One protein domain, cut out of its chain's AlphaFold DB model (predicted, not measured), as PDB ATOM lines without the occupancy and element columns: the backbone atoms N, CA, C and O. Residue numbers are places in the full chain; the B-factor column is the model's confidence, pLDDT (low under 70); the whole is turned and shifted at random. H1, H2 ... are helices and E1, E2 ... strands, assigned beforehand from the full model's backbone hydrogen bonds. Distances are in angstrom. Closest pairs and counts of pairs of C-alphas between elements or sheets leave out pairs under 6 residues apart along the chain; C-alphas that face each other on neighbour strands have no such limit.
ATOM      1  N   ALA A  11      20.855  53.030 -47.017       84.38
ATOM      2  CA  ALA A  11      19.739  52.095 -47.023       84.38
ATOM      3  C   ALA A  11      20.025  50.871 -46.159       84.38
ATOM      4  O   ALA A  11      21.149  50.375 -46.094       84.38
ATOM      5  N   ARG A  12      18.979  50.335 -45.528       86.62
ATOM      6  CA  ARG A  12      19.076  49.069 -44.807       86.62
ATOM      7  C   ARG A  12      18.942  47.897 -45.756       86.62
ATOM      8  O   ARG A  12      18.018  47.812 -46.562       86.62
ATOM      9  N   VAL A  13      19.839  46.945 -45.576       85.38
ATOM     10  CA  VAL A  13      19.898  45.722 -46.354       85.38
ATOM     11  C   VAL A  13      19.135  44.615 -45.633       85.38
ATOM     12  O   VAL A  13      19.232  44.451 -44.413       85.38
ATOM     13  N   LYS A  14      18.355  43.838 -46.389       80.94
ATOM     14  CA  LYS A  14      17.625  42.690 -45.848       80.94
ATOM     15  C   LYS A  14      18.600  41.583 -45.434       80.94
ATOM     16  O   LYS A  14      19.532  41.246 -46.162       80.94
ATOM     17  N   THR A  15      18.338  40.970 -44.284       73.88
ATOM     18  CA  THR A  15      19.060  39.781 -43.824       73.88
ATOM     19  C   THR A  15      18.917  38.654 -44.853       73.88
ATOM     20  O   THR A  15      17.797  38.292 -45.213       73.88
ATOM     21  N   GLY A  16      20.041  38.125 -45.342       71.25
ATOM     22  CA  GLY A  16      20.088  37.056 -46.351       71.25
ATOM     23  C   GLY A  16      20.719  37.458 -47.688       71.25
ATOM     24  O   GLY A  16      21.025  36.585 -48.493       71.25
ATOM     25  N   LEU A  17      20.969  38.750 -47.918       77.00
ATOM     26  CA  LEU A  17      21.808  39.187 -49.034       77.00
ATOM     27  C   LEU A  17      23.282  38.912 -48.702       77.00
ATOM     28  O   LEU A  17      23.792  39.358 -47.668       77.00
ATOM     29  N   ILE A  18      23.933  38.136 -49.568       75.56
ATOM     30  CA  ILE A  18      25.354  37.800 -49.483       75.56
ATOM     31  C   ILE A  18      26.102  38.767 -50.395       75.56
ATOM     32  O   ILE A  18      25.907  38.750 -51.608       75.56
ATOM     33  N   PHE A  19      26.962  39.590 -49.803       79.81
ATOM     34  CA  PHE A  19      27.871  40.466 -50.534       79.81
ATOM     35  C   PHE A  19      29.257  39.845 -50.506       79.81
ATOM     36  O   PHE A  19      29.691  39.331 -49.476       79.81
ATOM     37  N   ARG A  20      29.944  39.873 -51.647       80.38
ATOM     38  CA  ARG A  20      31.349  39.483 -51.715       80.38
ATOM     39  C   ARG A  20      32.186  40.733 -51.434       80.38
ATOM     40  O   ARG A  20      32.082  41.678 -52.219       80.38
ATOM     41  N   PRO A  21      32.950  40.779 -50.328       82.31
ATOM     42  CA  PRO A  21      33.805  41.922 -50.041       82.31
ATOM     43  C   PRO A  21      34.915  41.984 -51.094       82.31
ATOM     44  O   PRO A  21      35.627  41.004 -51.304       82.31
ATOM     45  N   ALA A  22      35.030  43.122 -51.773       85.62
ATOM     46  CA  ALA A  22      36.121  43.404 -52.702       85.62
ATOM     47  C   ALA A  22      37.315  44.024 -51.961       85.62
ATOM     48  O   ALA A  22      38.459  43.658 -52.215       85.62
ATOM     49  N   ARG A  23      37.043  44.935 -51.017       87.19
ATOM     50  CA  ARG A  23      38.051  45.601 -50.185       87.19
ATOM     51  C   ARG A  23      37.494  45.880 -48.794       87.19
ATOM     52  O   ARG A  23      36.359  46.329 -48.678       87.19
ATOM     53  N   THR A  24      38.297  45.666 -47.758       88.62
ATOM     54  CA  THR A  24      37.968  46.044 -46.374       88.62
ATOM     55  C   THR A  24      38.631  47.379 -46.032       88.62
ATOM     56  O   THR A  24      39.743  47.645 -46.492       88.62
ATOM     57  N   LEU A  25      37.933  48.217 -45.270       87.00
ATOM     58  CA  LEU A  25      38.360  49.543 -44.824       87.00
ATOM     59  C   LEU A  25      38.764  49.507 -43.339       87.00
ATOM     60  O   LEU A  25      38.458  48.543 -42.628       87.00
ATOM     61  N   ALA A  26      39.491  50.526 -42.872       83.56
ATOM     62  CA  ALA A  26      40.058  50.560 -41.520       83.56
ATOM     63  C   ALA A  26      38.980  50.708 -40.433       83.56
ATOM     64  O   ALA A  26      39.141  50.239 -39.308       83.56
ATOM     65  N   ASP A  27      37.846  51.302 -40.789       81.44
ATOM     66  CA  ASP A  27      36.666  51.447 -39.936       81.44
ATOM     67  C   ASP A  27      35.875  50.134 -39.711       81.44
ATOM     68  O   ASP A  27      34.902  50.109 -38.948       81.44
ATOM     69  N   GLY A  28      36.281  49.041 -40.369       83.81
ATOM     70  CA  GLY A  28      35.602  47.744 -40.346       83.81
ATOM     71  C   GLY A  28      34.436  47.628 -41.332       83.81
ATOM     72  O   GLY A  28      33.722  46.621 -41.319       83.81
ATOM     73  N   SER A  29      34.228  48.632 -42.186       87.56
ATOM     74  CA  SER A  29      33.337  48.541 -43.340       87.56
ATOM     75  C   SER A  29      34.034  47.836 -44.506       87.56
ATOM     76  O   SER A  29      35.252  47.642 -44.517       87.56
ATOM     77  N   TYR A  30      33.264  47.404 -45.500       89.88
ATOM     78  CA  TYR A  30      33.833  46.810 -46.706       89.88
ATOM     79  C   TYR A  30      33.126  47.310 -47.956       89.88
ATOM     80  O   TYR A  30      31.910  47.479 -47.982       89.88
ATOM     81  N   VAL A  31      33.889  47.518 -49.018       89.88
ATOM     82  CA  VAL A  31      33.360  47.802 -50.349       89.88
ATOM     83  C   VAL A  31      33.019  46.480 -51.015       89.88
ATOM     84  O   VAL A  31      33.829  45.551 -51.059       89.88
ATOM     85  N   ALA A  32      31.797  46.390 -51.520       89.25
ATOM     86  CA  ALA A  32      31.287  45.277 -52.293       89.25
ATOM     87  C   ALA A  32      30.841  45.772 -53.667       89.25
ATOM     88  O   ALA A  32      30.387  46.903 -53.829       89.25
ATOM     89  N   ARG A  33      30.927  44.895 -54.663       85.88
ATOM     90  CA  ARG A  33      30.400  45.161 -55.997       85.88
ATOM     91  C   ARG A  33      29.072  44.441 -56.172       85.88
ATOM     92  O   ARG A  33      28.972  43.240 -55.921       85.88
ATOM     93  N   VAL A  34      28.051  45.183 -56.583       81.94
ATOM     94  CA  VAL A  34      26.734  44.649 -56.931       81.94
ATOM     95  C   VAL A  34      26.669  44.541 -58.444       81.94
ATOM     96  O   VAL A  34      26.498  45.535 -59.149       81.94
ATOM     97  N   ASP A  35      26.835  43.318 -58.936       77.81
ATOM     98  CA  ASP A  35      26.684  43.003 -60.353       77.81
ATOM     99  C   ASP A  35      25.237  42.617 -60.683       77.81
ATOM    100  O   ASP A  35      24.484  42.107 -59.846       77.81
ATOM    101  N   GLU A  36      24.856  42.831 -61.939       71.31
ATOM    102  CA  GLU A  36      23.569  42.392 -62.464       71.31
ATOM    103  C   GLU A  36      23.499  40.851 -62.520       71.31
ATOM    104  O   GLU A  36      24.506  40.193 -62.823       71.31
ATOM    105  N   PRO A  37      22.337  40.230 -62.226       69.88
ATOM    106  CA  PRO A  37      22.195  38.785 -62.321       69.88
ATOM    107  C   PRO A  37      22.565  38.266 -63.720       69.88
ATOM    108  O   PRO A  37      22.293  38.930 -64.723       69.88
ATOM    109  N   PRO A  38      23.088  37.028 -63.828       67.62
ATOM    110  CA  PRO A  38      23.634  36.489 -65.079       67.62
ATOM    111  C   PRO A  38      22.662  36.515 -66.266       67.62
ATOM    112  O   PRO A  38      23.090  36.595 -67.412       67.62
ATOM    113  N   ARG A  39      21.352  36.459 -65.991       68.50
ATOM    114  CA  ARG A  39      20.275  36.452 -66.997       68.50
ATOM    115  C   ARG A  39      20.085  37.793 -67.709       68.50
ATOM    116  O   ARG A  39      19.470  37.820 -68.767       68.50
ATOM    117  N   HIS A  40      20.604  38.874 -67.138       64.31
ATOM    118  CA  HIS A  40      20.487  40.230 -67.663       64.31
ATOM    119  C   HIS A  40      21.860  40.889 -67.788       64.31
ATOM    120  O   HIS A  40      21.968  42.090 -67.628       64.31
ATOM    121  N   ARG A  41      22.936  40.133 -68.055       64.25
ATOM    122  CA  ARG A  41      24.273  40.718 -68.244       64.25
ATOM    123  C   ARG A  41      24.322  41.526 -69.547       64.25
ATOM    124  O   ARG A  41      24.810  41.055 -70.566       64.25
ATOM    125  N   SER A  42      23.844  42.764 -69.506       66.44
ATOM    126  CA  SER A  42      23.855  43.706 -70.631       66.44
ATOM    127  C   SER A  42      25.209  44.413 -70.807       66.44
ATOM    128  O   SER A  42      25.284  45.439 -71.472       66.44
ATOM    129  N   GLY A  43      26.283  43.898 -70.194       63.81
ATOM    130  CA  GLY A  43      27.616  44.511 -70.229       63.81
ATOM    131  C   GLY A  43      27.766  45.763 -69.356       63.81
ATOM    132  O   GLY A  43      28.803  46.418 -69.406       63.81
ATOM    133  N   ILE A  44      26.761  46.095 -68.540       66.38
ATOM    134  CA  ILE A  44      26.815  47.234 -67.620       66.38
ATOM    135  C   ILE A  44      27.769  46.895 -66.469       66.38
ATOM    136  O   ILE A  44      27.675  45.827 -65.858       66.38
ATOM    137  N   ALA A  45      28.703  47.802 -66.183       70.06
ATOM    138  CA  ALA A  45      29.601  47.669 -65.045       70.06
ATOM    139  C   ALA A  45      28.790  47.634 -63.738       70.06
ATOM    140  O   ALA A  45      27.889  48.446 -63.531       70.06
ATOM    141  N   GLY A  46      29.105  46.672 -62.868       77.06
ATOM    142  CA  GLY A  46      28.493  46.562 -61.547       77.06
ATOM    143  C   GLY A  46      28.720  47.824 -60.719       77.06
ATOM    144  O   GLY A  46      29.708  48.535 -60.908       77.06
ATOM    145  N   ILE A  47      27.796  48.095 -59.803       83.81
ATOM    146  CA  ILE A  47      27.847  49.280 -58.948       83.81
ATOM    147  C   ILE A  47      28.664  48.936 -57.706       83.81
ATOM    148  O   ILE A  47      28.369  47.961 -57.011       83.81
ATOM    149  N   GLU A  48      29.684  49.736 -57.415       86.75
ATOM    150  CA  GLU A  48      30.408  49.643 -56.152       86.75
ATOM    151  C   GLU A  48      29.593  50.301 -55.044       86.75
ATOM    152  O   GLU A  48      29.078  51.410 -55.189       86.75
ATOM    153  N   VAL A  49      29.468  49.598 -53.923       88.94
ATOM    154  CA  VAL A  49      28.743  50.053 -52.738       88.94
ATOM    155  C   VAL A  49      29.561  49.747 -51.491       88.94
ATOM    156  O   VAL A  49      30.210  48.704 -51.404       88.94
ATOM    157  N   ARG A  50      29.512  50.625 -50.492       90.88
ATOM    158  CA  ARG A  50      30.125  50.376 -49.186       90.88
ATOM    159  C   ARG A  50      29.090  49.783 -48.240       90.88
ATOM    160  O   ARG A  50      27.976  50.287 -48.108       90.88
ATOM    161  N   MET A  51      29.458  48.688 -47.596       89.50
ATOM    162  CA  MET A  51      28.642  47.949 -46.646       89.50
ATOM    163  C   MET A  51      29.142  48.195 -45.230       89.50
ATOM    164  O   MET A  51      30.326  48.040 -44.932       89.50
ATOM    165  N   LEU A  52      28.207  48.532 -44.349       89.06
ATOM    166  CA  LEU A  52      28.454  48.745 -42.932       89.06
ATOM    167  C   LEU A  52      27.735  47.657 -42.137       89.06
ATOM    168  O   LEU A  52      26.507  47.541 -42.186       89.06
ATOM    169  N   GLU A  53      28.496  46.859 -41.391       85.75
ATOM    170  CA  GLU A  53      27.954  45.859 -40.472       85.75
ATOM    171  C   GLU A  53      28.183  46.315 -39.032       85.75
ATOM    172  O   GLU A  53      29.283  46.202 -38.496       85.75
ATOM    173  N   ARG A  54      27.134  46.837 -38.385       78.06
ATOM    174  CA  ARG A  54      27.220  47.309 -36.998       78.06
ATOM    175  C   ARG A  54      26.093  46.730 -36.157       78.06
ATOM    176  O   ARG A  54      24.936  46.640 -36.574       78.06
ATOM    177  N   THR A  55      26.444  46.338 -34.941       73.19
ATOM    178  CA  THR A  55      25.468  45.989 -33.913       73.19
ATOM    179  C   THR A  55      25.052  47.264 -33.209       73.19
ATOM    180  O   THR A  55      25.895  47.950 -32.635       73.19
ATOM    181  N   LEU A  56      23.761  47.560 -33.235       66.06
ATOM    182  CA  LEU A  56      23.220  48.697 -32.508       66.06
ATOM    183  C   LEU A  56      22.729  48.245 -31.150       66.06
ATOM    184  O   LEU A  56      21.994  47.262 -31.027       66.06
ATOM    185  N   ARG A  57      23.216  48.936 -30.127       61.41
ATOM    186  CA  ARG A  57      22.868  48.703 -28.733       61.41
ATOM    187  C   ARG A  57      22.294  50.008 -28.208       61.41
ATOM    188  O   ARG A  57      23.030  50.988 -28.134       61.41
ATOM    189  N   TYR A  58      21.008  50.015 -27.883       60.59
ATOM    190  CA  TYR A  58      20.336  51.165 -27.298       60.59
ATOM    191  C   TYR A  58      19.812  50.766 -25.925       60.59
ATOM    192  O   TYR A  58      18.765  50.140 -25.866       60.59
ATOM    193  N   PRO A  59      20.493  51.107 -24.820       57.78
ATOM    194  CA  PRO A  59      20.088  50.629 -23.502       57.78
ATOM    195  C   PRO A  59      18.601  50.927 -23.239       57.78
ATOM    196  O   PRO A  59      18.211  52.086 -23.121       57.78
ATOM    197  N   GLY A  60      17.777  49.873 -23.184       59.12
ATOM    198  CA  GLY A  60      16.351  49.963 -22.857       59.12
ATOM    199  C   GLY A  60      15.361  49.793 -24.018       59.12
ATOM    200  O   GLY A  60      14.170  50.019 -23.801       59.12
ATOM    201  N   ARG A  61      15.778  49.377 -25.230       60.16
ATOM    202  CA  ARG A  61      14.840  49.071 -26.334       60.16
ATOM    203  C   ARG A  61      14.731  47.574 -26.638       60.16
ATOM    204  O   ARG A  61      15.705  46.869 -26.882       60.16
ATOM    205  N   THR A  62      13.496  47.087 -26.773       49.34
ATOM    206  CA  THR A  62      13.216  45.724 -27.256       49.34
ATOM    207  C   THR A  62      13.715  45.558 -28.697       49.34
ATOM    208  O   THR A  62      13.098  46.044 -29.646       49.34
ATOM    209  N   GLY A  63      14.851  44.876 -28.875       55.47
ATOM    210  CA  GLY A  63      15.553  44.754 -30.162       55.47
ATOM    211  C   GLY A  63      17.058  45.032 -30.098       55.47
ATOM    212  O   GLY A  63      17.726  44.911 -31.129       55.47
ATOM    213  N   ASP A  64      17.575  45.361 -28.914       56.59
ATOM    214  CA  ASP A  64      18.995  45.542 -28.634       56.59
ATOM    215  C   ASP A  64      19.859  44.367 -29.095       56.59
ATOM    216  O   ASP A  64      19.552  43.198 -28.867       56.59
ATOM    217  N   GLY A  65      20.966  44.683 -29.773       62.06
ATOM    218  CA  GLY A  65      21.942  43.684 -30.199       62.06
ATOM    219  C   GLY A  65      21.681  43.063 -31.572       62.06
ATOM    220  O   GLY A  65      22.418  42.164 -31.985       62.06
ATOM    221  N   ARG A  66      20.682  43.536 -32.327       69.81
ATOM    222  CA  ARG A  66      20.515  43.117 -33.726       69.81
ATOM    223  C   ARG A  66      21.647  43.686 -34.584       69.81
ATOM    224  O   ARG A  66      22.001  44.860 -34.489       69.81
ATOM    225  N   LYS A  67      22.215  42.840 -35.447       74.94
ATOM    226  CA  LYS A  67      23.166  43.273 -36.477       74.94
ATOM    227  C   LYS A  67      22.389  43.998 -37.569       74.94
ATOM    228  O   LYS A  67      21.566  43.385 -38.254       74.94
ATOM    229  N   HIS A  68      22.633  45.292 -37.724       78.38
ATOM    230  CA  HIS A  68      22.103  46.056 -38.840       78.38
ATOM    231  C   HIS A  68      23.157  46.098 -39.939       78.38
ATOM    232  O   HIS A  68      24.318  46.426 -39.703       78.38
ATOM    233  N   ARG A  69      22.729  45.720 -41.144       86.69
ATOM    234  CA  ARG A  69      23.521  45.855 -42.362       86.69
ATOM    235  C   ARG A  69      23.006  47.068 -43.112       86.69
ATOM    236  O   ARG A  69      21.830  47.090 -43.492       86.69
ATOM    237  N   LEU A  70      23.861  48.065 -43.279       88.38
ATOM    238  CA  LEU A  70      23.570  49.265 -44.051       88.38
ATOM    239  C   LEU A  70      24.436  49.277 -45.308       88.38
ATOM    240  O   LEU A  70      25.554  48.770 -45.305       88.38
ATOM    241  N   LEU A  71      23.892  49.850 -46.370       89.06
ATOM    242  CA  LEU A  71      24.554  50.067 -47.645       89.06
ATOM    243  C   LEU A  71      24.610  51.564 -47.911       89.06
ATOM    244  O   LEU A  71      23.602  52.258 -47.739       89.06
ATOM    245  N   THR A  72      25.770  52.040 -48.358       90.12
ATOM    246  CA  THR A  72      25.981  53.435 -48.726       90.12
ATOM    247  C   THR A  72      26.749  53.607 -50.034       90.12
ATOM    248  O   THR A  72      27.499  52.726 -50.457       90.12
ATOM    249  N   SER A  73      26.539  54.759 -50.672       87.88
ATOM    250  CA  SER A  73      27.329  55.256 -51.806       87.88
ATOM    251  C   SER A  73      28.562  56.070 -51.382       87.88
ATOM    252  O   SER A  73      29.369  56.423 -52.237       87.88
ATOM    253  N   LEU A  74      28.719  56.368 -50.087       87.62
ATOM    254  CA  LEU A  74      29.832  57.148 -49.540       87.62
ATOM    255  C   LEU A  74      31.063  56.261 -49.315       87.62
ATOM    256  O   LEU A  74      31.077  55.416 -48.421       87.62
ATOM    257  N   MET A  75      32.097  56.439 -50.138       86.38
ATOM    258  CA  MET A  75      33.273  55.556 -50.167       86.38
ATOM    259  C   MET A  75      34.428  55.997 -49.262       86.38
ATOM    260  O   MET A  75      35.298  55.181 -48.971       86.38
ATOM    261  N   ASP A  76      34.443  57.256 -48.823       83.56
ATOM    262  CA  ASP A  76      35.531  57.813 -48.018       83.56
ATOM    263  C   ASP A  76      35.303  57.541 -46.521       83.56
ATOM    264  O   ASP A  76      34.262  57.890 -45.962       83.56
ATOM    265  N   GLU A  77      36.252  56.868 -45.871       81.75
ATOM    266  CA  GLU A  77      36.188  56.562 -44.437       81.75
ATOM    267  C   GLU A  77      36.576  57.727 -43.529       81.75
ATOM    268  O   GLU A  77      36.152  57.751 -42.373       81.75
ATOM    269  N   HIS A  78      37.345  58.689 -44.038       84.00
ATOM    270  CA  HIS A  78      37.780  59.853 -43.275       84.00
ATOM    271  C   HIS A  78      36.704  60.933 -43.233       84.00
ATOM    272  O   HIS A  78      36.520  61.570 -42.196       84.00
ATOM    273  N   LEU A  79      35.993  61.131 -44.346       84.62
ATOM    274  CA  LEU A  79      34.893  62.094 -44.421       84.62
ATOM    275  C   LEU A  79      33.609  61.548 -43.791       84.62
ATOM    276  O   LEU A  79      32.908  62.280 -43.098       84.62
ATOM    277  N   ASP A  80      33.328  60.263 -44.007       82.75
ATOM    278  CA  ASP A  80      32.108  59.608 -43.545       82.75
ATOM    279  C   ASP A  80      32.452  58.336 -42.753       82.75
ATOM    280  O   ASP A  80      32.453  57.215 -43.294       82.75
ATOM    281  N   PRO A  81      32.756  58.473 -41.448       85.25
ATOM    282  CA  PRO A  81      33.043  57.326 -40.609       85.25
ATOM    283  C   PRO A  81      31.773  56.495 -40.386       85.25
ATOM    284  O   PRO A  81      30.659  57.013 -40.248       85.25
ATOM    285  N   ALA A  82      31.941  55.174 -40.286       85.50
ATOM    286  CA  ALA A  82      30.834  54.234 -40.118       85.50
ATOM    287  C   ALA A  82      29.898  54.572 -38.948       85.50
ATOM    288  O   ALA A  82      28.686  54.377 -39.044       85.50
ATOM    289  N   THR A  83      30.453  55.065 -37.842       83.50
ATOM    290  CA  THR A  83      29.696  55.422 -36.637       83.50
ATOM    291  C   THR A  83      28.707  56.555 -36.906       83.50
ATOM    292  O   THR A  83      27.547  56.455 -36.501       83.50
ATOM    293  N   ASP A  84      29.126  57.580 -37.645       85.50
ATOM    294  CA  ASP A  84      28.303  58.761 -37.915       85.50
ATOM    295  C   ASP A  84      27.204  58.442 -38.923       85.50
ATOM    296  O   ASP A  84      26.052  58.838 -38.744       85.50
ATOM    297  N   LEU A  85      27.525  57.654 -39.953       86.06
ATOM    298  CA  LEU A  85      26.531  57.167 -40.910       86.06
ATOM    299  C   LEU A  85      25.443  56.356 -40.213       86.06
ATOM    300  O   LEU A  85      24.254  56.536 -40.473       86.06
ATOM    301  N   VAL A  86      25.846  55.483 -39.294       84.12
ATOM    302  CA  VAL A  86      24.911  54.718 -38.480       84.12
ATOM    303  C   VAL A  86      24.043  55.666 -37.646       84.12
ATOM    304  O   VAL A  86      22.822  55.562 -37.718       84.12
ATOM    305  N   ALA A  87      24.622  56.634 -36.933       83.44
ATOM    306  CA  ALA A  87      23.860  57.606 -36.143       83.44
ATOM    307  C   ALA A  87      22.821  58.377 -36.986       83.44
ATOM    308  O   ALA A  87      21.648  58.427 -36.613       83.44
ATOM    309  N   ARG A  88      23.210  58.875 -38.167       84.31
ATOM    310  CA  ARG A  88      22.306  59.556 -39.116       84.31
ATOM    311  C   ARG A  88      21.195  58.639 -39.633       84.31
ATOM    312  O   ARG A  88      20.056  59.072 -39.806       84.31
ATOM    313  N   TYR A  89      21.494  57.359 -39.868       82.00
ATOM    314  CA  TYR A  89      20.473  56.372 -40.232       82.00
ATOM    315  C   TYR A  89      19.435  56.191 -39.117       82.00
ATOM    316  O   TYR A  89      18.250  56.002 -39.399       82.00
ATOM    317  N   HIS A  90      19.865  56.255 -37.856       76.19
ATOM    318  CA  HIS A  90      18.966  56.128 -36.712       76.19
ATOM    319  C   HIS A  90      18.060  57.321 -36.511       76.19
ATOM    320  O   HIS A  90      16.873  57.114 -36.276       76.19
ATOM    321  N   GLU A  91      18.595  58.529 -36.645       77.19
ATOM    322  CA  GLU A  91      17.820  59.764 -36.539       77.19
ATOM    323  C   GLU A  91      16.611  59.741 -37.489       77.19
ATOM    324  O   GLU A  91      15.471  59.896 -37.055       77.19
ATOM    325  N   ARG A  92      16.827  59.353 -38.754       76.25
ATOM    326  CA  ARG A  92      15.742  59.160 -39.734       76.25
ATOM    327  C   ARG A  92      14.726  58.086 -39.320       76.25
ATOM    328  O   ARG A  92      13.543  58.181 -39.636       76.25
ATOM    329  N   GLY A  93      15.181  57.024 -38.657       64.75
ATOM    330  CA  GLY A  93      14.313  55.941 -38.196       64.75
ATOM    331  C   GLY A  93      13.319  56.381 -37.120       64.75
ATOM    332  O   GLY A  93      12.213  55.847 -37.070       64.75
ATOM    333  N   GLU A  94      13.672  57.357 -36.283       61.91
ATOM    334  CA  GLU A  94      12.760  57.929 -35.283       61.91
ATOM    335  C   GLU A  94      11.659  58.776 -35.940       61.91
ATOM    336  O   GLU A  94      10.490  58.693 -35.555       61.91
ATOM    337  N   GLU A  95      11.991  59.497 -37.012       58.41
ATOM    338  CA  GLU A  95      11.004  60.216 -37.826       58.41
ATOM    339  C   GLU A  95       9.988  59.251 -38.453       58.41
ATOM    340  O   GLU A  95       8.786  59.503 -38.441       58.41
ATOM    341  N   GLU A  96      10.427  58.093 -38.951       62.56
ATOM    342  CA  GLU A  96       9.505  57.107 -39.521       62.56
ATOM    343  C   GLU A  96       8.558  56.508 -38.467       62.56
ATOM    344  O   GLU A  96       7.393  56.263 -38.779       62.56
ATOM    345  N   ARG A  97       9.011  56.327 -37.216       59.59
ATOM    346  CA  ARG A  97       8.155  55.851 -36.111       59.59
ATOM    347  C   ARG A  97       7.053  56.851 -35.783       59.59
ATOM    348  O   ARG A  97       5.893  56.460 -35.704       59.59
ATOM    349  N   THR A  98       7.393  58.134 -35.678       60.56
ATOM    350  CA  THR A  98       6.398  59.194 -35.438       60.56
ATOM    351  C   THR A  98       5.435  59.353 -36.622       60.56
ATOM    352  O   THR A  98       4.232  59.544 -36.438       60.56
ATOM    353  N   ILE A  99       5.922  59.185 -37.858       65.69
ATOM    354  CA  ILE A  99       5.078  59.160 -39.062       65.69
ATOM    355  C   ILE A  99       4.148  57.935 -39.069       65.69
ATOM    356  O   ILE A  99       3.000  58.051 -39.508       65.69
ATOM    357  N   ASP A 100       4.609  56.764 -38.627       57.59
ATOM    358  CA  ASP A 100       3.776  55.561 -38.536       57.59
ATOM    359  C   ASP A 100       2.697  55.706 -37.457       57.59
ATOM    360  O   ASP A 100       1.529  55.402 -37.709       57.59
ATOM    361  N   GLU A 101       3.045  56.285 -36.306       71.50
ATOM    362  CA  GLU A 101       2.094  56.645 -35.250       71.50
ATOM    363  C   GLU A 101       1.027  57.620 -35.769       71.50
ATOM    364  O   GLU A 101      -0.173  57.403 -35.585       71.50
ATOM    365  N   LEU A 102       1.426  58.639 -36.535       64.44
ATOM    366  CA  LEU A 102       0.487  59.552 -37.185       64.44
ATOM    367  C   LEU A 102      -0.419  58.824 -38.201       64.44
ATOM    368  O   LEU A 102      -1.616  59.108 -38.300       64.44
ATOM    369  N   LYS A 103       0.120  57.864 -38.966       59.72
ATOM    370  CA  LYS A 103      -0.619  57.114 -40.002       59.72
ATOM    371  C   LYS A 103      -1.593  56.076 -39.451       59.72
ATOM    372  O   LYS A 103      -2.554  55.736 -40.156       59.72
ATOM    373  N   THR A 104      -1.318  55.531 -38.273       61.91
ATOM    374  CA  THR A 104      -2.081  54.431 -37.668       61.91
ATOM    375  C   THR A 104      -3.010  54.905 -36.558       61.91
ATOM    376  O   THR A 104      -4.102  54.353 -36.436       61.91
ATOM    377  N   HIS A 105      -2.630  55.949 -35.818       64.75
ATOM    378  CA  HIS A 105      -3.368  56.402 -34.641       64.75
ATOM    379  C   HIS A 105      -4.064  57.759 -34.815       64.75
ATOM    380  O   HIS A 105      -5.130  57.944 -34.239       64.75
ATOM    381  N   GLN A 106      -3.530  58.685 -35.625       59.44
ATOM    382  CA  GLN A 106      -4.109  60.040 -35.760       59.44
ATOM    383  C   GLN A 106      -4.844  60.306 -37.078       59.44
ATOM    384  O   GLN A 106      -5.638  61.240 -37.173       59.44
ATOM    385  N   ARG A 107      -4.636  59.485 -38.112       57.16
ATOM    386  CA  ARG A 107      -5.509  59.509 -39.290       57.16
ATOM    387  C   ARG A 107      -6.768  58.711 -38.989       57.16
ATOM    388  O   ARG A 107      -6.763  57.486 -39.103       57.16
TER     389      ARG A 107
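Overview. This is residues 11 to 107 of the 156 residues of an uncharacterized protein of Frigoriglobus tundricola (UniProt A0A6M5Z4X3). A strongly twisted sheet of four strands, folded as successive hairpins, makes the body, and one long helix, H1, grazes it with residues 82 to 89 and then sticks out as an arm from residue 91. Residues 37 to 43 and 58 to 63, in the links beside E3, also stick out. The printed part has 97 residues, with E1, E2, E3, E4 and H1 along the chain; the sheet's order is E1 - E2 - E3 - E4, all antiparallel, and the class is mixed, helices and strands. The whole is loose, with a radius of gyration of the C-alphas of 16.4 A and spans of 49 by 33 by 24 A.

Along the chain. E1, residues 21 to 24, begins at C-alpha 21 (33.805, 41.922, -50.041). E2 is residues 30 to 34, E3 residues 47 to 55, 25.4 A long, and E4 residues 67 to 72, 16.2 A. H1, residues 82 to 106, is 35.7 A long and ends at C-alpha 106 (-4.109, 60.040, -35.760).

Arrangement. The strands form a meander, each the antiparallel neighbour of the one before. N 31 and O 23 of E1 and E2 are 2.8 A apart, N 32 and O 49 of E2 and E3 2.8 A, and N 52 and O 70 of E3 and E4 2.8 A, each within hydrogen-bond range. Residues 11 to 12 pair antiparallel with residues 70 to 71 of E4. H1 only grazes the sheet; its closest C-alphas to E3 are those of Leu 52 and Ala 82, 6.6 A. In H1, 20 of 21 O i to N i+4 pairs are within hydrogen-bond range.

Size, cuts and confidence. The C-alphas farthest apart, Gly 43 and Gln 106, are 49.4 A apart. The printed part has no cut. The links E2 to E3 and E3 to E4 are long. The mean pLDDT of the printed part is 75.8; residues 37 to 44, 56 to 66, 93 to 100 and 102 to 107 are under 70.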